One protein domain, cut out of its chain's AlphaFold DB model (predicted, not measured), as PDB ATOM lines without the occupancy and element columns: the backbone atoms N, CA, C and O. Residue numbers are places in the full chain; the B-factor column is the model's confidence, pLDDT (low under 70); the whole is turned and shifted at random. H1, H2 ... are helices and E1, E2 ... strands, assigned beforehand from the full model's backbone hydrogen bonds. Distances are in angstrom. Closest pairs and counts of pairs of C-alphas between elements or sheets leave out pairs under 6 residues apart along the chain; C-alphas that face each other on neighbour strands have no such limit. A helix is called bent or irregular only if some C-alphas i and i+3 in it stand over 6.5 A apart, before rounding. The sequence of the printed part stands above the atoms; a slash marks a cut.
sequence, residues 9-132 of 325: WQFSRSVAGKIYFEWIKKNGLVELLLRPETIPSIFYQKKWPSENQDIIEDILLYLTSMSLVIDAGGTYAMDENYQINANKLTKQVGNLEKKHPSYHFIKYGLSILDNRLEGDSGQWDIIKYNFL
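AT A GLANCE: This is residues 9 to 132 of the 325 residues of an uncharacterized protein of Heimdallarchaeota archaeon (strain LC_2) (UniProt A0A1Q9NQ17). The two longest helices, H1 and H4, cross at a steep angle, and the smaller helices gather round them: the first part of H6, residues 106 to 110, packs on residues 16 to 23 of H1, and H3 packs across residues 50 to 57 of H4. H2, H3 and the short strand E1 lie together on one side, while H5 and H7 sit toward opposite ends of the longest axis. The printed part has 124 residues with seven named helices and one named strand, in the order H1, H2, H3, H4, E1, H5, H6, H7, and is mostly helix. It is compact, with a radius of gyration of the C-alphas of 14.0 A, and rounded, spanning 39 by 30 by 24 A.

IN THESE COORDINATES: H1, residues 9 to 26, begins at C-alpha 9 at (-28.318, -46.646, 26.749) and is 25.7 A long. H2 is residues 29 to 33 and H3 residues 39 to 46. H4, residues 50 to 65, is 23.9 A long and irregular: C-alphas 51 and 54 are 7.6 A apart. E1 is residues 75 to 77 and H5 residues 82 to 88. H6, residues 106 to 117, is 15.9 A long. H7, residues 124 to 130, ends at C-alpha 130 at (-32.310, -48.496, 7.084).

HOW THE PARTS SIT: H1 touches H4 with residues 17 to 21 alone, at a steep tilt of 48 degrees, opposite ways; the closest C-alphas, of Gly 17 and Leu 63, are 6.2 A apart. H1 touches H6 at a shallow tilt of 25 degrees, the same way, with the closest C-alphas, of Ala 16 and Ile 106, 7.1 A apart. H5 is close to H1 but not clearly touching, its closest C-alphas being those of Lys 18 and Ala 86 at 7.0 A. H3 touches H4 at a steep tilt of 68 degrees, only just short of about perpendicular, with C-alphas 39 and 53 closest at 6.4 A. H2 is close to H3 but not clearly touching, with the closest C-alphas, of Leu 32 and Ile 42, 7.6 A apart. E1 pairs with no named strand, but residues 37 to 38 and 70 to 71 form short antiparallel pairings with it. H7 is close to H6 but not clearly touching, with C-alphas 109 and 127 closest at 7.6 A, and H4 and H7 are near each other. H1 and H3 are apart, for instance. Every O i to N i+4 pair is within hydrogen-bond range in H1, H2, H3, H5 and H6, against 10 of 12 in H4 and 2 of 3 in H7.

THE WHOLE: The two C-alphas farthest apart, of Lys 91 and Ser 121, are 39.6 A apart. The printed part has no cut. The link from H5 to H6, residues 89 to 105, is long. The mean pLDDT of the printed part is 72.0; residues 9 to 16, 88 to 109, 111 to 112 and 120 to 132 are under 70.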
ATOM      1  N   TRP A   9     -27.004 -46.495  27.373       52.31
ATOM      2  CA  TRP A   9     -28.318 -46.646  26.749       52.31
ATOM      3  C   TRP A   9     -29.246 -45.443  26.990       52.31
ATOM      4  O   TRP A   9     -29.895 -44.944  26.068       52.31
ATOM      5  N   GLN A  10     -29.298 -44.924  28.221       54.56
ATOM      6  CA  GLN A  10     -30.073 -43.718  28.532       54.56
ATOM      7  C   GLN A  10     -29.509 -42.488  27.809       54.56
ATOM      8  O   GLN A  10     -30.274 -41.647  27.329       54.56
ATOM      9  N   PHE A  11     -28.185 -42.381  27.681       55.09
ATOM     10  CA  PHE A  11     -27.548 -41.297  26.941       55.09
ATOM     11  C   PHE A  11     -27.913 -41.334  25.447       55.09
ATOM     12  O   PHE A  11     -28.399 -40.331  24.914       55.09
ATOM     13  N   SER A  12     -27.768 -42.490  24.791       53.81
ATOM     14  CA  SER A  12     -28.107 -42.689  23.374       53.81
ATOM     15  C   SER A  12     -29.579 -42.386  23.086       53.81
ATOM     16  O   SER A  12     -29.898 -41.660  22.140       53.81
ATOM     17  N   ARG A  13     -30.492 -42.824  23.964       62.44
ATOM     18  CA  ARG A  13     -31.925 -42.510  23.844       62.44
ATOM     19  C   ARG A  13     -32.240 -41.027  23.972       62.44
ATOM     20  O   ARG A  13     -33.076 -40.513  23.228       62.44
ATOM     21  N   SER A  14     -31.586 -40.341  24.908       65.25
ATOM     22  CA  SER A  14     -31.707 -38.889  25.082       65.25
ATOM     23  C   SER A  14     -31.252 -38.144  23.825       65.25
ATOM     24  O   SER A  14     -31.941 -37.236  23.361       65.25
ATOM     25  N   VAL A  15     -30.122 -38.548  23.239       63.81
ATOM     26  CA  VAL A  15     -29.615 -37.968  21.988       63.81
ATOM     27  C   VAL A  15     -30.607 -38.183  20.845       63.81
ATOM     28  O   VAL A  15     -30.959 -37.221  20.163       63.81
ATOM     29  N   ALA A  16     -31.105 -39.407  20.670       67.75
ATOM     30  CA  ALA A  16     -32.116 -39.723  19.667       67.75
ATOM     31  C   ALA A  16     -33.395 -38.889  19.851       67.75
ATOM     32  O   ALA A  16     -33.867 -38.266  18.902       67.75
ATOM     33  N   GLY A  17     -33.896 -38.791  21.087       73.44
ATOM     34  CA  GLY A  17     -35.056 -37.968  21.431       73.44
ATOM     35  C   GLY A  17     -34.855 -36.497  21.080       73.44
ATOM     36  O   GLY A  17     -35.744 -35.892  20.491       73.44
ATOM     37  N   LYS A  18     -33.669 -35.935  21.348       74.19
ATOM     38  CA  LYS A  18     -33.333 -34.559  20.949       74.19
ATOM     39  C   LYS A  18     -33.324 -34.379  19.436       74.19
ATOM     40  O   LYS A  18     -33.848 -33.385  18.951       74.19
ATOM     41  N   ILE A  19     -32.736 -35.313  18.690       72.50
ATOM     42  CA  ILE A  19     -32.666 -35.210  17.228       72.50
ATOM     43  C   ILE A  19     -34.075 -35.268  16.623       72.50
ATOM     44  O   ILE A  19     -34.406 -34.426  15.791       72.50
ATOM     45  N   TYR A  20     -34.915 -36.206  17.072       78.19
ATOM     46  CA  TYR A  20     -36.311 -36.277  16.639       78.19
ATOM     47  C   TYR A  20     -37.098 -35.030  17.024       78.19
ATOM     48  O   TYR A  20     -37.813 -34.485  16.189       78.19
ATOM     49  N   PHE A  21     -36.930 -34.546  18.255       85.69
ATOM     50  CA  PHE A  21     -37.606 -33.347  18.734       85.69
ATOM     51  C   PHE A  21     -37.241 -32.103  17.910       85.69
ATOM     52  O   PHE A  21     -38.118 -31.367  17.463       85.69
ATOM     53  N   GLU A  22     -35.952 -31.890  17.637       83.06
ATOM     54  CA  GLU A  22     -35.501 -30.792  16.775       83.06
ATOM     55  C   GLU A  22     -36.021 -30.934  15.341       83.06
ATOM     56  O   GLU A  22     -36.364 -29.938  14.705       83.06
ATOM     57  N   TRP A  23     -36.141 -32.160  14.829       88.19
ATOM     58  CA  TRP A  23     -36.690 -32.395  13.497       88.19
ATOM     59  C   TRP A  23     -38.188 -32.099  13.406       88.19
ATOM     60  O   TRP A  23     -38.605 -31.399  12.481       88.19
ATOM     61  N   ILE A  24     -38.997 -32.554  14.371       92.19
ATOM     62  CA  ILE A  24     -40.434 -32.239  14.386       92.19
ATOM     63  C   ILE A  24     -40.664 -30.733  14.592       92.19
ATOM     64  O   ILE A  24     -41.592 -30.169  14.016       92.19
ATOM     65  N   LYS A  25     -39.779 -30.048  15.331       90.88
ATOM     66  CA  LYS A  25     -39.787 -28.589  15.492       90.88
ATOM     67  C   LYS A  25     -39.439 -27.868  14.189       90.88
ATOM     68  O   LYS A  25     -40.183 -26.989  13.771       90.88
ATOM     69  N   LYS A  26     -38.353 -28.262  13.510       92.44
ATOM     70  CA  LYS A  26     -37.976 -27.740  12.179       92.44
ATOM     71  C   LYS A  26     -39.133 -27.881  11.188       92.44
ATOM     72  O   LYS A  26     -39.385 -26.979  10.395       92.44
ATOM     73  N   ASN A  27     -39.848 -29.001  11.260       91.88
ATOM     74  CA  ASN A  27     -40.989 -29.301  10.408       91.88
ATOM     75  C   ASN A  27     -42.315 -28.705  10.909       91.88
ATOM     76  O   ASN A  27     -43.361 -29.023  10.351       91.88
ATOM     77  N   GLY A  28     -42.319 -27.828  11.917       93.06
ATOM     78  CA  GLY A  28     -43.521 -27.139  12.397       93.06
ATOM     79  C   GLY A  28     -44.613 -28.070  12.938       93.06
ATOM     80  O   GLY A  28     -45.797 -27.756  12.847       93.06
ATOM     81  N   LEU A  29     -44.237 -29.269  13.395       94.06
ATOM     82  CA  LEU A  29     -45.160 -30.228  13.999       94.06
ATOM     83  C   LEU A  29     -45.397 -29.924  15.477       94.06
ATOM     84  O   LEU A  29     -46.437 -30.297  15.998       94.06
ATOM     85  N   VAL A  30     -44.471 -29.235  16.150       93.00
ATOM     86  CA  VAL A  30     -44.648 -28.824  17.552       93.00
ATOM     87  C   VAL A  30     -45.903 -27.967  17.691       93.00
ATOM     88  O   VAL A  30     -46.753 -28.255  18.522       93.00
ATOM     89  N   GLU A  31     -46.056 -26.961  16.833       90.69
ATOM     90  CA  GLU A  31     -47.196 -26.046  16.834       90.69
ATOM     91  C   GLU A  31     -48.509 -26.763  16.505       90.69
ATOM     92  O   GLU A  31     -49.553 -26.412  17.053       90.69
ATOM     93  N   LEU A  32     -48.457 -27.780  15.639       92.94
ATOM     94  CA  LEU A  32     -49.611 -28.626  15.336       92.94
ATOM     95  C   LEU A  32     -49.994 -29.505  16.527       92.94
ATOM     96  O   LEU A  32     -51.170 -29.613  16.847       92.94
ATOM     97  N   LEU A  33     -49.009 -30.087  17.206       95.06
ATOM     98  CA  LEU A  33     -49.223 -31.001  18.325       95.06
ATOM     99  C   LEU A  33     -49.591 -30.282  19.630       95.06
ATOM    100  O   LEU A  33     -49.973 -30.948  20.584       95.06
ATOM    101  N   LEU A  34     -49.570 -28.944  19.693       91.56
ATOM    102  CA  LEU A  34     -50.183 -28.197  20.809       91.56
ATOM    103  C   LEU A  34     -51.700 -28.434  20.921       91.56
ATOM    104  O   LEU A  34     -52.321 -28.061  21.916       91.56
ATOM    105  N   ARG A  35     -52.304 -29.055  19.907       90.88
ATOM    106  CA  ARG A  35     -53.652 -29.616  19.942       90.88
ATOM    107  C   ARG A  35     -53.605 -31.106  19.581       90.88
ATOM    108  O   ARG A  35     -52.661 -31.536  18.925       90.88
ATOM    109  N   PRO A  36     -54.617 -31.896  19.977       94.31
ATOM    110  CA  PRO A  36     -54.703 -33.296  19.578       94.31
ATOM    111  C   PRO A  36     -54.781 -33.445  18.052       94.31
ATOM    112  O   PRO A  36     -55.670 -32.872  17.421       94.31
ATOM    113  N   GLU A  37     -53.875 -34.228  17.472       96.31
ATOM    114  CA  GLU A  37     -53.778 -34.461  16.029       96.31
ATOM    115  C   GLU A  37     -53.619 -35.949  15.704       96.31
ATOM    116  O   GLU A  37     -52.912 -36.689  16.383       96.31
ATOM    117  N   THR A  38     -54.249 -36.396  14.620       94.62
ATOM    118  CA  THR A  38     -54.027 -37.742  14.066       94.62
ATOM    119  C   THR A  38     -52.983 -37.690  12.953       94.62
ATOM    120  O   THR A  38     -52.820 -36.657  12.299       94.62
ATOM    121  N   ILE A  39     -52.311 -38.810  12.670       92.44
ATOM    122  CA  ILE A  39     -51.342 -38.890  11.563       92.44
ATOM    123  C   ILE A  39     -51.955 -38.440  10.221       92.44
ATOM    124  O   ILE A  39     -51.362 -37.579   9.566       92.44
ATOM    125  N   PRO A  40     -53.164 -38.888   9.815       92.75
ATOM    126  CA  PRO A  40     -53.777 -38.397   8.581       92.75
ATOM    127  C   PRO A  40     -54.026 -36.881   8.587       92.75
ATOM    128  O   PRO A  40     -53.815 -36.224   7.567       92.75
ATOM    129  N   SER A  41     -54.429 -36.314   9.731       94.62
ATOM    130  CA  SER A  41     -54.639 -34.867   9.889       94.62
ATOM    131  C   SER A  41     -53.337 -34.084   9.709       94.62
ATOM    132  O   SER A  41     -53.311 -33.098   8.969       94.62
ATOM    133  N   ILE A  42     -52.238 -34.559  10.304       95.00
ATOM    134  CA  ILE A  42     -50.906 -33.969  10.134       95.00
ATOM    135  C   ILE A  42     -50.532 -33.943   8.649       95.00
ATOM    136  O   ILE A  42     -50.176 -32.890   8.122       95.00
ATOM    137  N   PHE A  43     -50.670 -35.069   7.945       93.75
ATOM    138  CA  PHE A  43     -50.311 -35.161   6.527       93.75
ATOM    139  C   PHE A  43     -51.175 -34.263   5.646       93.75
ATOM    140  O   PHE A  43     -50.651 -33.599   4.751       93.75
ATOM    141  N   TYR A  44     -52.474 -34.176   5.936       93.50
ATOM    142  CA  TYR A  44     -53.379 -33.265   5.243       93.50
ATOM    143  C   TYR A  44     -52.962 -31.797   5.428       93.50
ATOM    144  O   TYR A  44     -52.845 -31.055   4.453       93.50
ATOM    145  N   GLN A  45     -52.679 -31.380   6.664       93.88
ATOM    146  CA  GLN A  45     -52.293 -30.001   6.981       93.88
ATOM    147  C   GLN A  45     -50.913 -29.629   6.423       93.88
ATOM    148  O   GLN A  45     -50.716 -28.513   5.939       93.88
ATOM    149  N   LYS A  46     -49.961 -30.568   6.459       93.25
ATOM    150  CA  LYS A  46     -48.601 -30.389   5.935       93.25
ATOM    151  C   LYS A  46     -48.496 -30.590   4.423       93.25
ATOM    152  O   LYS A  46     -47.468 -30.235   3.854       93.25
ATOM    153  N   LYS A  47     -49.554 -31.099   3.778       92.19
ATOM    154  CA  LYS A  47     -49.580 -31.499   2.360       92.19
ATOM    155  C   LYS A  47     -48.489 -32.518   2.025       92.19
ATOM    156  O   LYS A  47     -47.873 -32.451   0.965       92.19
ATOM    157  N   TRP A  48     -48.241 -33.436   2.952       90.81
ATOM    158  CA  TRP A  48     -47.220 -34.464   2.797       90.81
ATOM    159  C   TRP A  48     -47.759 -35.709   2.079       90.81
ATOM    160  O   TRP A  48     -48.952 -36.010   2.200       90.81
ATOM    161  N   PRO A  49     -46.903 -36.465   1.366       82.25
ATOM    162  CA  PRO A  49     -47.299 -37.700   0.691       82.25
ATOM    163  C   PRO A  49     -47.644 -38.797   1.705       82.25
ATOM    164  O   PRO A  49     -46.827 -39.116   2.571       82.25
ATOM    165  N   SER A  50     -48.846 -39.376   1.618       84.12
ATOM    166  CA  SER A  50     -49.397 -40.305   2.622       84.12
ATOM    167  C   SER A  50     -48.594 -41.592   2.827       84.12
ATOM    168  O   SER A  50     -48.743 -42.247   3.852       84.12
ATOM    169  N   GLU A  51     -47.736 -41.970   1.885       75.25
ATOM    170  CA  GLU A  51     -46.924 -43.186   1.952       75.25
ATOM    171  C   GLU A  51     -45.801 -43.154   3.006       75.25
ATOM    172  O   GLU A  51     -45.118 -44.159   3.183       75.25
ATOM    173  N   ASN A  52     -45.612 -42.023   3.699       74.94
ATOM    174  CA  ASN A  52     -44.619 -41.858   4.770       74.94
ATOM    175  C   ASN A  52     -45.258 -41.735   6.175       74.94
ATOM    176  O   ASN A  52     -44.585 -41.335   7.126       74.94
ATOM    177  N   GLN A  53     -46.566 -41.995   6.303       82.38
ATOM    178  CA  GLN A  53     -47.331 -41.826   7.551       82.38
ATOM    179  C   GLN A  53     -46.818 -42.689   8.704       82.38
ATOM    180  O   GLN A  53     -46.716 -42.207   9.831       82.38
ATOM    181  N   ASP A  54     -46.451 -43.927   8.400       72.25
ATOM    182  CA  ASP A  54     -45.903 -44.905   9.336       72.25
ATOM    183  C   ASP A  54     -44.618 -44.421  10.020       72.25
ATOM    184  O   ASP A  54     -44.467 -44.553  11.229       72.25
ATOM    185  N   ILE A  55     -43.715 -43.775   9.280       73.75
ATOM    186  CA  ILE A  55     -42.464 -43.270   9.857       73.75
ATOM    187  C   ILE A  55     -42.710 -42.089  10.797       73.75
ATOM    188  O   ILE A  55     -42.068 -41.980  11.841       73.75
ATOM    189  N   ILE A  56     -43.640 -41.196  10.454       85.06
ATOM    190  CA  ILE A  56     -44.004 -40.095  11.355       85.06
ATOM    191  C   ILE A  56     -44.650 -40.645  12.625       85.06
ATOM    192  O   ILE A  56     -44.349 -40.160  13.714       85.06
ATOM    193  N   GLU A  57     -45.481 -41.678  12.497       82.00
ATOM    194  CA  GLU A  57     -46.055 -42.387  13.635       82.00
ATOM    195  C   GLU A  57     -44.966 -42.975  14.542       82.00
ATOM    196  O   GLU A  57     -44.951 -42.692  15.740       82.00
ATOM    197  N   ASP A  58     -43.981 -43.674  13.976       73.31
ATOM    198  CA  ASP A  58     -42.851 -44.233  14.722       73.31
ATOM    199  C   ASP A  58     -42.031 -43.157  15.460       73.31
ATOM    200  O   ASP A  58     -41.619 -43.356  16.609       73.31
ATOM    201  N   ILE A  59     -41.810 -41.994  14.833       80.81
ATOM    202  CA  ILE A  59     -41.129 -40.850  15.463       80.81
ATOM    203  C   ILE A  59     -41.943 -40.329  16.654       80.81
ATOM    204  O   ILE A  59     -41.383 -40.092  17.729       80.81
ATOM    205  N   LEU A  60     -43.257 -40.152  16.496       85.19
ATOM    206  CA  LEU A  60     -44.123 -39.638  17.560       85.19
ATOM    207  C   LEU A  60     -44.290 -40.641  18.705       85.19
ATOM    208  O   LEU A  60     -44.277 -40.238  19.870       85.19
ATOM    209  N   LEU A  61     -44.352 -41.941  18.413       78.12
ATOM    210  CA  LEU A  61     -44.335 -43.000  19.422       78.12
ATOM    211  C   LEU A  61     -43.012 -43.021  20.193       78.12
ATOM    212  O   LEU A  61     -43.011 -43.140  21.423       78.12
ATOM    213  N   TYR A  62     -41.878 -42.836  19.508       76.00
ATOM    214  CA  TYR A  62     -40.585 -42.703  20.176       76.00
ATOM    215  C   TYR A  62     -40.579 -41.497  21.124       76.00
ATOM    216  O   TYR A  62     -40.213 -41.629  22.292       76.00
ATOM    217  N   LEU A  63     -41.037 -40.331  20.664       80.56
ATOM    218  CA  LEU A  63     -41.129 -39.119  21.485       80.56
ATOM    219  C   LEU A  63     -42.141 -39.255  22.634       80.56
ATOM    220  O   LEU A  63     -41.914 -38.701  23.711       80.56
ATOM    221  N   THR A  64     -43.195 -40.052  22.447       81.69
ATOM    222  CA  THR A  64     -44.141 -40.424  23.508       81.69
ATOM    223  C   THR A  64     -43.452 -41.249  24.580       81.69
ATOM    224  O   THR A  64     -43.579 -40.960  25.768       81.69
ATOM    225  N   SER A  65     -42.620 -42.213  24.173       72.06
ATOM    226  CA  SER A  65     -41.783 -42.950  25.119       72.06
ATOM    227  C   SER A  65     -40.822 -42.028  25.875       72.06
ATOM    228  O   SER A  65     -40.435 -42.350  26.981       72.06
ATOM    229  N   MET A  66     -40.466 -40.859  25.339       73.62
ATOM    230  CA  MET A  66     -39.598 -39.885  26.012       73.62
ATOM    231  C   MET A  66     -40.372 -38.823  26.814       73.62
ATOM    232  O   MET A  66     -39.770 -37.839  27.245       73.62
ATOM    233  N   SER A  67     -41.685 -38.995  27.005       80.06
ATOM    234  CA  SER A  67     -42.573 -38.027  27.673       80.06
ATOM    235  C   SER A  67     -42.546 -36.624  27.046       80.06
ATOM    236  O   SER A  67     -42.703 -35.614  27.736       80.06
ATOM    237  N   LEU A  68     -42.302 -36.546  25.734       85.31
ATOM    238  CA  LEU A  68     -42.337 -35.299  24.955       85.31
ATOM    239  C   LEU A  68     -43.654 -35.133  24.195       85.31
ATOM    240  O   LEU A  68     -44.007 -34.021  23.816       85.31
ATOM    241  N   VAL A  69     -44.339 -36.246  23.946       88.75
ATOM    242  CA  VAL A  69     -45.621 -36.348  23.246       88.75
ATOM    243  C   VAL A  69     -46.528 -37.257  24.082       88.75
ATOM    244  O   VAL A  69     -46.053 -38.109  24.830       88.75
ATOM    245  N   ILE A  70     -47.833 -37.051  23.995       89.94
ATOM    246  CA  ILE A  70     -48.878 -37.897  24.562       89.94
ATOM    247  C   ILE A  70     -49.550 -38.615  23.395       89.94
ATOM    248  O   ILE A  70     -49.936 -37.960  22.430       89.94
ATOM    249  N   ASP A  71     -49.723 -39.930  23.509       89.25
ATOM    250  CA  ASP A  71     -50.543 -40.741  22.604       89.25
ATOM    251  C   ASP A  71     -51.810 -41.212  23.332       89.25
ATOM    252  O   ASP A  71     -51.743 -41.817  24.406       89.25
ATOM    253  N   ALA A  72     -52.967 -40.933  22.734       87.88
ATOM    254  CA  ALA A  72     -54.276 -41.402  23.166       87.88
ATOM    255  C   ALA A  72     -54.983 -42.155  22.027       87.88
ATOM    256  O   ALA A  72     -55.982 -41.692  21.475       87.88
ATOM    257  N   GLY A  73     -54.455 -43.327  21.666       82.00
ATOM    258  CA  GLY A  73     -55.069 -44.212  20.675       82.00
ATOM    259  C   GLY A  73     -54.893 -43.718  19.239       82.00
ATOM    260  O   GLY A  73     -55.859 -43.702  18.478       82.00
ATOM    261  N   GLY A  74     -53.680 -43.283  18.879       80.75
ATOM    262  CA  GLY A  74     -53.351 -42.756  17.549       80.75
ATOM    263  C   GLY A  74     -53.657 -41.264  17.381       80.75
ATOM    264  O   GLY A  74     -53.586 -40.727  16.273       80.75
ATOM    265  N   THR A  75     -54.001 -40.594  18.483       92.69
ATOM    266  CA  THR A  75     -54.109 -39.136  18.565       92.69
ATOM    267  C   THR A  75     -52.956 -38.613  19.408       92.69
ATOM    268  O   THR A  75     -52.842 -38.959  20.584       92.69
ATOM    269  N   TYR A  76     -52.123 -37.774  18.802       94.12
ATOM    270  CA  TYR A  76     -50.888 -37.254  19.366       94.12
ATOM    271  C   TYR A  76     -51.058 -35.801  19.810       94.12
ATOM    272  O   TYR A  76     -51.666 -34.999  19.104       94.12
ATOM    273  N   ALA A  77     -50.504 -35.451  20.968       93.88
ATOM    274  CA  ALA A  77     -50.487 -34.083  21.488       93.88
ATOM    275  C   ALA A  77     -49.204 -33.807  22.288       93.88
ATOM    276  O   ALA A  77     -48.552 -34.729  22.763       93.88
ATOM    277  N   MET A  78     -48.848 -32.542  22.479       91.94
ATOM    278  CA  MET A  78     -47.812 -32.095  23.407       91.94
ATOM    279  C   MET A  78     -48.465 -31.447  24.624       91.94
ATOM    280  O   MET A  78     -49.405 -30.666  24.487       91.94
ATOM    281  N   ASP A  79     -47.970 -31.775  25.817       81.69
ATOM    282  CA  ASP A  79     -48.387 -31.101  27.047       81.69
ATOM    283  C   ASP A  79     -47.671 -29.753  27.204       81.69
ATOM    284  O   ASP A  79     -46.712 -29.469  26.499       81.69
ATOM    285  N   GLU A  80     -48.086 -28.917  28.155       75.38
ATOM    286  CA  GLU A  80     -47.439 -27.618  28.412       75.38
ATOM    287  C   GLU A  80     -45.988 -27.751  28.922       75.38
ATOM    288  O   GLU A  80     -45.195 -26.809  28.837       75.38
ATOM    289  N   ASN A  81     -45.607 -28.929  29.425       79.44
ATOM    290  CA  ASN A  81     -44.288 -29.203  29.989       79.44
ATOM    291  C   ASN A  81     -43.289 -29.739  28.956       79.44
ATOM    292  O   ASN A  81     -42.122 -29.947  29.303       79.44
ATOM    293  N   TYR A  82     -43.683 -29.916  27.692       78.88
ATOM    294  CA  TYR A  82     -42.844 -30.519  26.659       78.88
ATOM    295  C   TYR A  82     -41.492 -29.806  26.499       78.88
ATOM    296  O   TYR A  82     -40.467 -30.461  26.326       78.88
ATOM    297  N   GLN A  83     -41.447 -28.472  26.637       75.00
ATOM    298  CA  GLN A  83     -40.199 -27.696  26.588       75.00
ATOM    299  C   GLN A  83     -39.293 -27.978  27.790       75.00
ATOM    300  O   GLN A  83     -38.072 -28.073  27.653       75.00
ATOM    301  N   ILE A  84     -39.879 -28.131  28.980       73.75
ATOM    302  CA  ILE A  84     -39.151 -28.485  30.202       73.75
ATOM    303  C   ILE A  84     -38.591 -29.904  30.061       73.75
ATOM    304  O   ILE A  84     -37.421 -30.130  30.371       73.75
ATOM    305  N   ASN A  85     -39.391 -30.836  29.543       72.81
ATOM    306  CA  ASN A  85     -38.994 -32.222  29.311       72.81
ATOM    307  C   ASN A  85     -37.895 -32.310  28.240       72.81
ATOM    308  O   ASN A  85     -36.869 -32.947  28.476       72.81
ATOM    309  N   ALA A  86     -38.022 -31.571  27.133       71.88
ATOM    310  CA  ALA A  86     -37.009 -31.484  26.080       71.88
ATOM    311  C   ALA A  86     -35.662 -30.962  26.610       71.88
ATOM    312  O   ALA A  86     -34.607 -31.549  26.352       71.88
ATOM    313  N   ASN A  87     -35.689 -29.909  27.433       72.31
ATOM    314  CA  ASN A  87     -34.490 -29.358  28.073       72.31
ATOM    315  C   ASN A  87     -33.859 -30.328  29.092       72.31
ATOM    316  O   ASN A  87     -32.649 -30.283  29.337       72.31
ATOM    317  N   LYS A  88     -34.658 -31.233  29.672       69.25
ATOM    318  CA  LYS A  88     -34.228 -32.246  30.647       69.25
ATOM    319  C   LYS A  88     -33.822 -33.588  30.039       69.25
ATOM    320  O   LYS A  88     -33.274 -34.399  30.783       69.25
ATOM    321  N   LEU A  89     -33.985 -33.805  28.729       64.38
ATOM    322  CA  LEU A  89     -33.624 -35.069  28.059       64.38
ATOM    323  C   LEU A  89     -32.213 -35.555  28.431       64.38
ATOM    324  O   LEU A  89     -32.010 -36.733  28.684       64.38
ATOM    325  N   THR A  90     -31.257 -34.636  28.599       54.38
ATOM    326  CA  THR A  90     -29.870 -34.928  29.013       54.38
ATOM    327  C   THR A  90     -29.672 -35.400  30.458       54.38
ATOM    328  O   THR A  90     -28.533 -35.652  30.836       54.38
ATOM    329  N   LYS A  91     -30.719 -35.450  31.287       51.78
ATOM    330  CA  LYS A  91     -30.612 -35.716  32.732       51.78
ATOM    331  C   LYS A  91     -31.607 -36.751  33.257       51.78
ATOM    332  O   LYS A  91     -31.378 -37.278  34.335       51.78
ATOM    333  N   GLN A  92     -32.700 -37.025  32.546       51.41
ATOM    334  CA  GLN A  92     -33.759 -37.919  33.014       51.41
ATOM    335  C   GLN A  92     -34.346 -38.696  31.834       51.41
ATOM    336  O   GLN A  92     -35.323 -38.273  31.225       51.41
ATOM    337  N   VAL A  93     -33.753 -39.843  31.509       52.72
ATOM    338  CA  VAL A  93     -34.462 -40.875  30.746       52.72
ATOM    339  C   VAL A  93     -34.981 -41.849  31.790       52.72
ATOM    340  O   VAL A  93     -34.203 -42.618  32.356       52.72
ATOM    341  N   GLY A  94     -36.264 -41.722  32.138       47.66
ATOM    342  CA  GLY A  94     -36.901 -42.580  33.137       47.66
ATOM    343  C   GLY A  94     -36.769 -44.066  32.789       47.66
ATOM    344  O   GLY A  94     -36.441 -44.427  31.656       47.66
ATOM    345  N   ASN A  95     -37.041 -44.937  33.763       43.19
ATOM    346  CA  ASN A  95     -37.208 -46.370  33.519       43.19
ATOM    347  C   ASN A  95     -38.442 -46.578  32.637       43.19
ATOM    348  O   ASN A  95     -39.564 -46.687  33.124       43.19
ATOM    349  N   LEU A  96     -38.238 -46.563  31.327       44.06
ATOM    350  CA  LEU A  96     -39.297 -46.760  30.353       44.06
ATOM    351  C   LEU A  96     -39.492 -48.257  30.146       44.06
ATOM    352  O   LEU A  96     -38.611 -48.953  29.646       44.06
ATOM    353  N   GLU A  97     -40.669 -48.743  30.534       38.72
ATOM    354  CA  GLU A  97     -41.039 -50.165  30.536       38.72
ATOM    355  C   GLU A  97     -41.131 -50.792  29.135       38.72
ATOM    356  O   GLU A  97     -41.206 -52.014  29.001       38.72
ATOM    357  N   LYS A  98     -41.092 -49.985  28.069       38.72
ATOM    358  CA  LYS A  98     -41.143 -50.473  26.689       38.72
ATOM    359  C   LYS A  98     -39.830 -50.196  25.970       38.72
ATOM    360  O   LYS A  98     -39.437 -49.050  25.757       38.72
ATOM    361  N   LYS A  99     -39.173 -51.283  25.556       38.47
ATOM    362  CA  LYS A  99     -37.993 -51.295  24.683       38.47
ATOM    363  C   LYS A  99     -38.351 -50.754  23.292       38.47
ATOM    364  O   LYS A  99     -38.474 -51.523  22.346       38.47
ATOM    365  N   HIS A 100     -38.531 -49.445  23.162       38.16
ATOM    366  CA  HIS A 100     -38.618 -48.809  21.850       38.16
ATOM    367  C   HIS A 100     -37.196 -48.667  21.285       38.16
ATOM    368  O   HIS A 100     -36.328 -48.188  22.019       38.16
ATOM    369  N   PRO A 101     -36.927 -49.137  20.058       37.12
ATOM    370  CA  PRO A 101     -35.577 -49.196  19.496       37.12
ATOM    371  C   PRO A 101     -34.962 -47.795  19.350       37.12
ATOM    372  O   PRO A 101     -35.660 -46.859  18.962       37.12
ATOM    373  N   SER A 102     -33.663 -47.644  19.632       38.34
ATOM    374  CA  SER A 102     -32.887 -46.520  19.095       38.34
ATOM    375  C   SER A 102     -32.578 -46.806  17.634       38.34
ATOM    376  O   SER A 102     -32.175 -47.908  17.261       38.34
ATOM    377  N   TYR A 103     -32.788 -45.812  16.784       42.09
ATOM    378  CA  TYR A 103     -32.454 -45.917  15.376       42.09
ATOM    379  C   TYR A 103     -30.991 -45.538  15.169       42.09
ATOM    380  O   TYR A 103     -30.521 -44.509  15.659       42.09
ATOM    381  N   HIS A 104     -30.261 -46.350  14.413       41.75
ATOM    382  CA  HIS A 104     -28.994 -45.908  13.859       41.75
ATOM    383  C   HIS A 104     -29.312 -44.918  12.710       41.75
ATOM    384  O   HIS A 104     -30.300 -45.091  12.010       41.75
ATOM    385  N   PHE A 105     -28.498 -43.875  12.491       48.12
ATOM    386  CA  PHE A 105     -28.630 -42.932  11.348       48.12
ATOM    387  C   PHE A 105     -29.801 -41.950  11.363       48.12
ATOM    388  O   PHE A 105     -30.170 -41.439  10.308       48.12
ATOM    389  N   ILE A 106     -30.298 -41.576  12.544       57.44
ATOM    390  CA  ILE A 106     -31.433 -40.651  12.696       57.44
ATOM    391  C   ILE A 106     -31.302 -39.411  11.798       57.44
ATOM    392  O   ILE A 106     -32.178 -39.147  10.988       57.44
ATOM    393  N   LYS A 107     -30.184 -38.672  11.848       56.88
ATOM    394  CA  LYS A 107     -30.012 -37.451  11.032       56.88
ATOM    395  C   LYS A 107     -30.053 -37.700   9.519       56.88
ATOM    396  O   LYS A 107     -30.597 -36.879   8.789       56.88
ATOM    397  N   TYR A 108     -29.464 -38.800   9.052       56.50
ATOM    398  CA  TYR A 108     -29.429 -39.135   7.627       56.50
ATOM    399  C   TYR A 108     -30.799 -39.608   7.145       56.50
ATOM    400  O   TYR A 108     -31.305 -39.095   6.151       56.50
ATOM    401  N   GLY A 109     -31.438 -40.502   7.905       60.78
ATOM    402  CA  GLY A 109     -32.805 -40.932   7.639       60.78
ATOM    403  C   GLY A 109     -33.766 -39.747   7.590       60.78
ATOM    404  O   GLY A 109     -34.553 -39.634   6.658       60.78
ATOM    405  N   LEU A 110     -33.662 -38.819   8.546       70.00
ATOM    406  CA  LEU A 110     -34.483 -37.609   8.583       70.00
ATOM    407  C   LEU A 110     -34.215 -36.664   7.403       70.00
ATOM    408  O   LEU A 110     -35.146 -36.042   6.907       70.00
ATOM    409  N   SER A 111     -32.974 -36.578   6.915       68.19
ATOM    410  CA  SER A 111     -32.657 -35.818   5.698       68.19
ATOM    411  C   SER A 111     -33.288 -36.430   4.448       68.19
ATOM    412  O   SER A 111     -33.675 -35.695   3.548       68.19
ATOM    413  N   ILE A 112     -33.374 -37.759   4.366       65.88
ATOM    414  CA  ILE A 112     -34.051 -38.424   3.247       65.88
ATOM    415  C   ILE A 112     -35.565 -38.264   3.372       65.88
ATOM    416  O   ILE A 112     -36.241 -38.012   2.377       65.88
ATOM    417  N   LEU A 113     -36.091 -38.385   4.592       75.38
ATOM    418  CA  LEU A 113     -37.495 -38.131   4.877       75.38
ATOM    419  C   LEU A 113     -37.881 -36.703   4.469       75.38
ATOM    420  O   LEU A 113     -38.879 -36.553   3.780       75.38
ATOM    421  N   ASP A 114     -37.073 -35.686   4.791       82.25
ATOM    422  CA  ASP A 114     -37.290 -34.303   4.328       82.25
ATOM    423  C   ASP A 114     -37.444 -34.251   2.791       82.25
ATOM    424  O   ASP A 114     -38.458 -33.759   2.297       82.25
ATOM    425  N   ASN A 115     -36.524 -34.858   2.029       72.94
ATOM    426  CA  ASN A 115     -36.608 -34.898   0.559       72.94
ATOM    427  C   ASN A 115     -37.888 -35.599   0.054       72.94
ATOM    428  O   ASN A 115     -38.497 -35.177  -0.929       72.94
ATOM    429  N   ARG A 116     -38.321 -36.676   0.723       74.62
ATOM    430  CA  ARG A 116     -39.548 -37.418   0.381       74.62
ATOM    431  C   ARG A 116     -40.799 -36.598   0.661       74.62
ATOM    432  O   ARG A 116     -41.707 -36.573  -0.163       74.62
ATOM    433  N   LEU A 117     -40.839 -35.908   1.799       83.00
ATOM    434  CA  LEU A 117     -41.938 -35.015   2.161       83.00
ATOM    435  C   LEU A 117     -42.035 -33.813   1.201       83.00
ATOM    436  O   LEU A 117     -43.126 -33.266   1.032       83.00
ATOM    437  N   GLU A 118     -40.935 -33.458   0.528       83.50
ATOM    438  CA  GLU A 118     -40.872 -32.476  -0.567       83.50
ATOM    439  C   GLU A 118     -41.233 -33.047  -1.958       83.50
ATOM    440  O   GLU A 118     -41.353 -32.285  -2.919       83.50
ATOM    441  N   GLY A 119     -41.476 -34.358  -2.079       71.44
ATOM    442  CA  GLY A 119     -41.960 -35.004  -3.307       71.44
ATOM    443  C   GLY A 119     -40.920 -35.797  -4.105       71.44
ATOM    444  O   GLY A 119     -41.212 -36.203  -5.232       71.44
ATOM    445  N   ASP A 120     -39.726 -36.050  -3.558       69.44
ATOM    446  CA  ASP A 120     -38.767 -36.983  -4.166       69.44
ATOM    447  C   ASP A 120     -39.359 -38.407  -4.222       69.44
ATOM    448  O   ASP A 120     -40.049 -38.838  -3.302       69.44
ATOM    449  N   SER A 121     -39.105 -39.156  -5.298       56.94
ATOM    450  CA  SER A 121     -39.643 -40.506  -5.561       56.94
ATOM    451  C   SER A 121     -38.569 -41.602  -5.597       56.94
ATOM    452  O   SER A 121     -38.827 -42.705  -6.083       56.94
ATOM    453  N   GLY A 122     -37.366 -41.314  -5.083       55.31
ATOM    454  CA  GLY A 122     -36.282 -42.291  -4.928       55.31
ATOM    455  C   GLY A 122     -36.683 -43.578  -4.182       55.31
ATOM    456  O   GLY A 122     -37.729 -43.651  -3.540       55.31
ATOM    457  N   GLN A 123     -35.840 -44.617  -4.282       50.22
ATOM    458  CA  GLN A 123     -36.112 -45.981  -3.793       50.22
ATOM    459  C   GLN A 123     -36.342 -46.042  -2.269       50.22
ATOM    460  O   GLN A 123     -35.429 -46.259  -1.479       50.22
ATOM    461  N   TRP A 124     -37.601 -45.865  -1.870       46.16
ATOM    462  CA  TRP A 124     -38.056 -45.788  -0.484       46.16
ATOM    463  C   TRP A 124     -37.978 -47.114   0.270       46.16
ATOM    464  O   TRP A 124     -37.616 -47.131   1.446       46.16
ATOM    465  N   ASP A 125     -38.271 -48.226  -0.406       43.41
ATOM    466  CA  ASP A 125     -38.384 -49.534   0.241       43.41
ATOM    467  C   ASP A 125     -37.074 -49.978   0.894       43.41
ATOM    468  O   ASP A 125     -37.113 -50.607   1.942       43.41
ATOM    469  N   ILE A 126     -35.915 -49.611   0.336       41.25
ATOM    470  CA  ILE A 126     -34.609 -49.983   0.901       41.25
ATOM    471  C   ILE A 126     -34.231 -49.057   2.072       41.25
ATOM    472  O   ILE A 126     -33.719 -49.506   3.096       41.25
ATOM    473  N   ILE A 127     -34.610 -47.780   1.985       44.06
ATOM    474  CA  ILE A 127     -34.322 -46.746   2.987       44.06
ATOM    475  C   ILE A 127     -35.201 -46.894   4.232       44.06
ATOM    476  O   ILE A 127     -34.712 -46.695   5.344       44.06
ATOM    477  N   LYS A 128     -36.465 -47.304   4.075       40.72
ATOM    478  CA  LYS A 128     -37.370 -47.609   5.189       40.72
ATOM    479  C   LYS A 128     -36.781 -48.682   6.112       40.72
ATOM    480  O   LYS A 128     -36.842 -48.521   7.323       40.72
ATOM    481  N   TYR A 129     -36.120 -49.711   5.571       40.12
ATOM    482  CA  TYR A 129     -35.417 -50.717   6.383       40.12
ATOM    483  C   TYR A 129     -34.105 -50.204   7.011       40.12
ATOM    484  O   TYR A 129     -33.701 -50.728   8.043       40.12
ATOM    485  N   ASN A 130     -33.474 -49.156   6.465       38.62
ATOM    486  CA  ASN A 130     -32.310 -48.496   7.084       38.62
ATOM    487  C   ASN A 130     -32.698 -47.473   8.159       38.62
ATOM    488  O   ASN A 130     -31.888 -47.145   9.026       38.62
ATOM    489  N   PHE A 131     -33.924 -46.950   8.088       36.56
ATOM    490  CA  PHE A 131     -34.507 -46.079   9.102       36.56
ATOM    491  C   PHE A 131     -34.848 -46.860  10.372       36.56
ATOM    492  O   PHE A 131     -35.038 -46.232  11.403       36.56
ATOM    493  N   LEU A 132     -34.922 -48.200  10.312       35.81
ATOM    494  CA  LEU A 132     -35.644 -49.022  11.274       35.81
ATOM    495  C   LEU A 132     -34.803 -50.156  11.911       35.81
ATOM    496  O   LEU A 132     -34.351 -51.084  11.252       35.81
TER     497      LEU A 132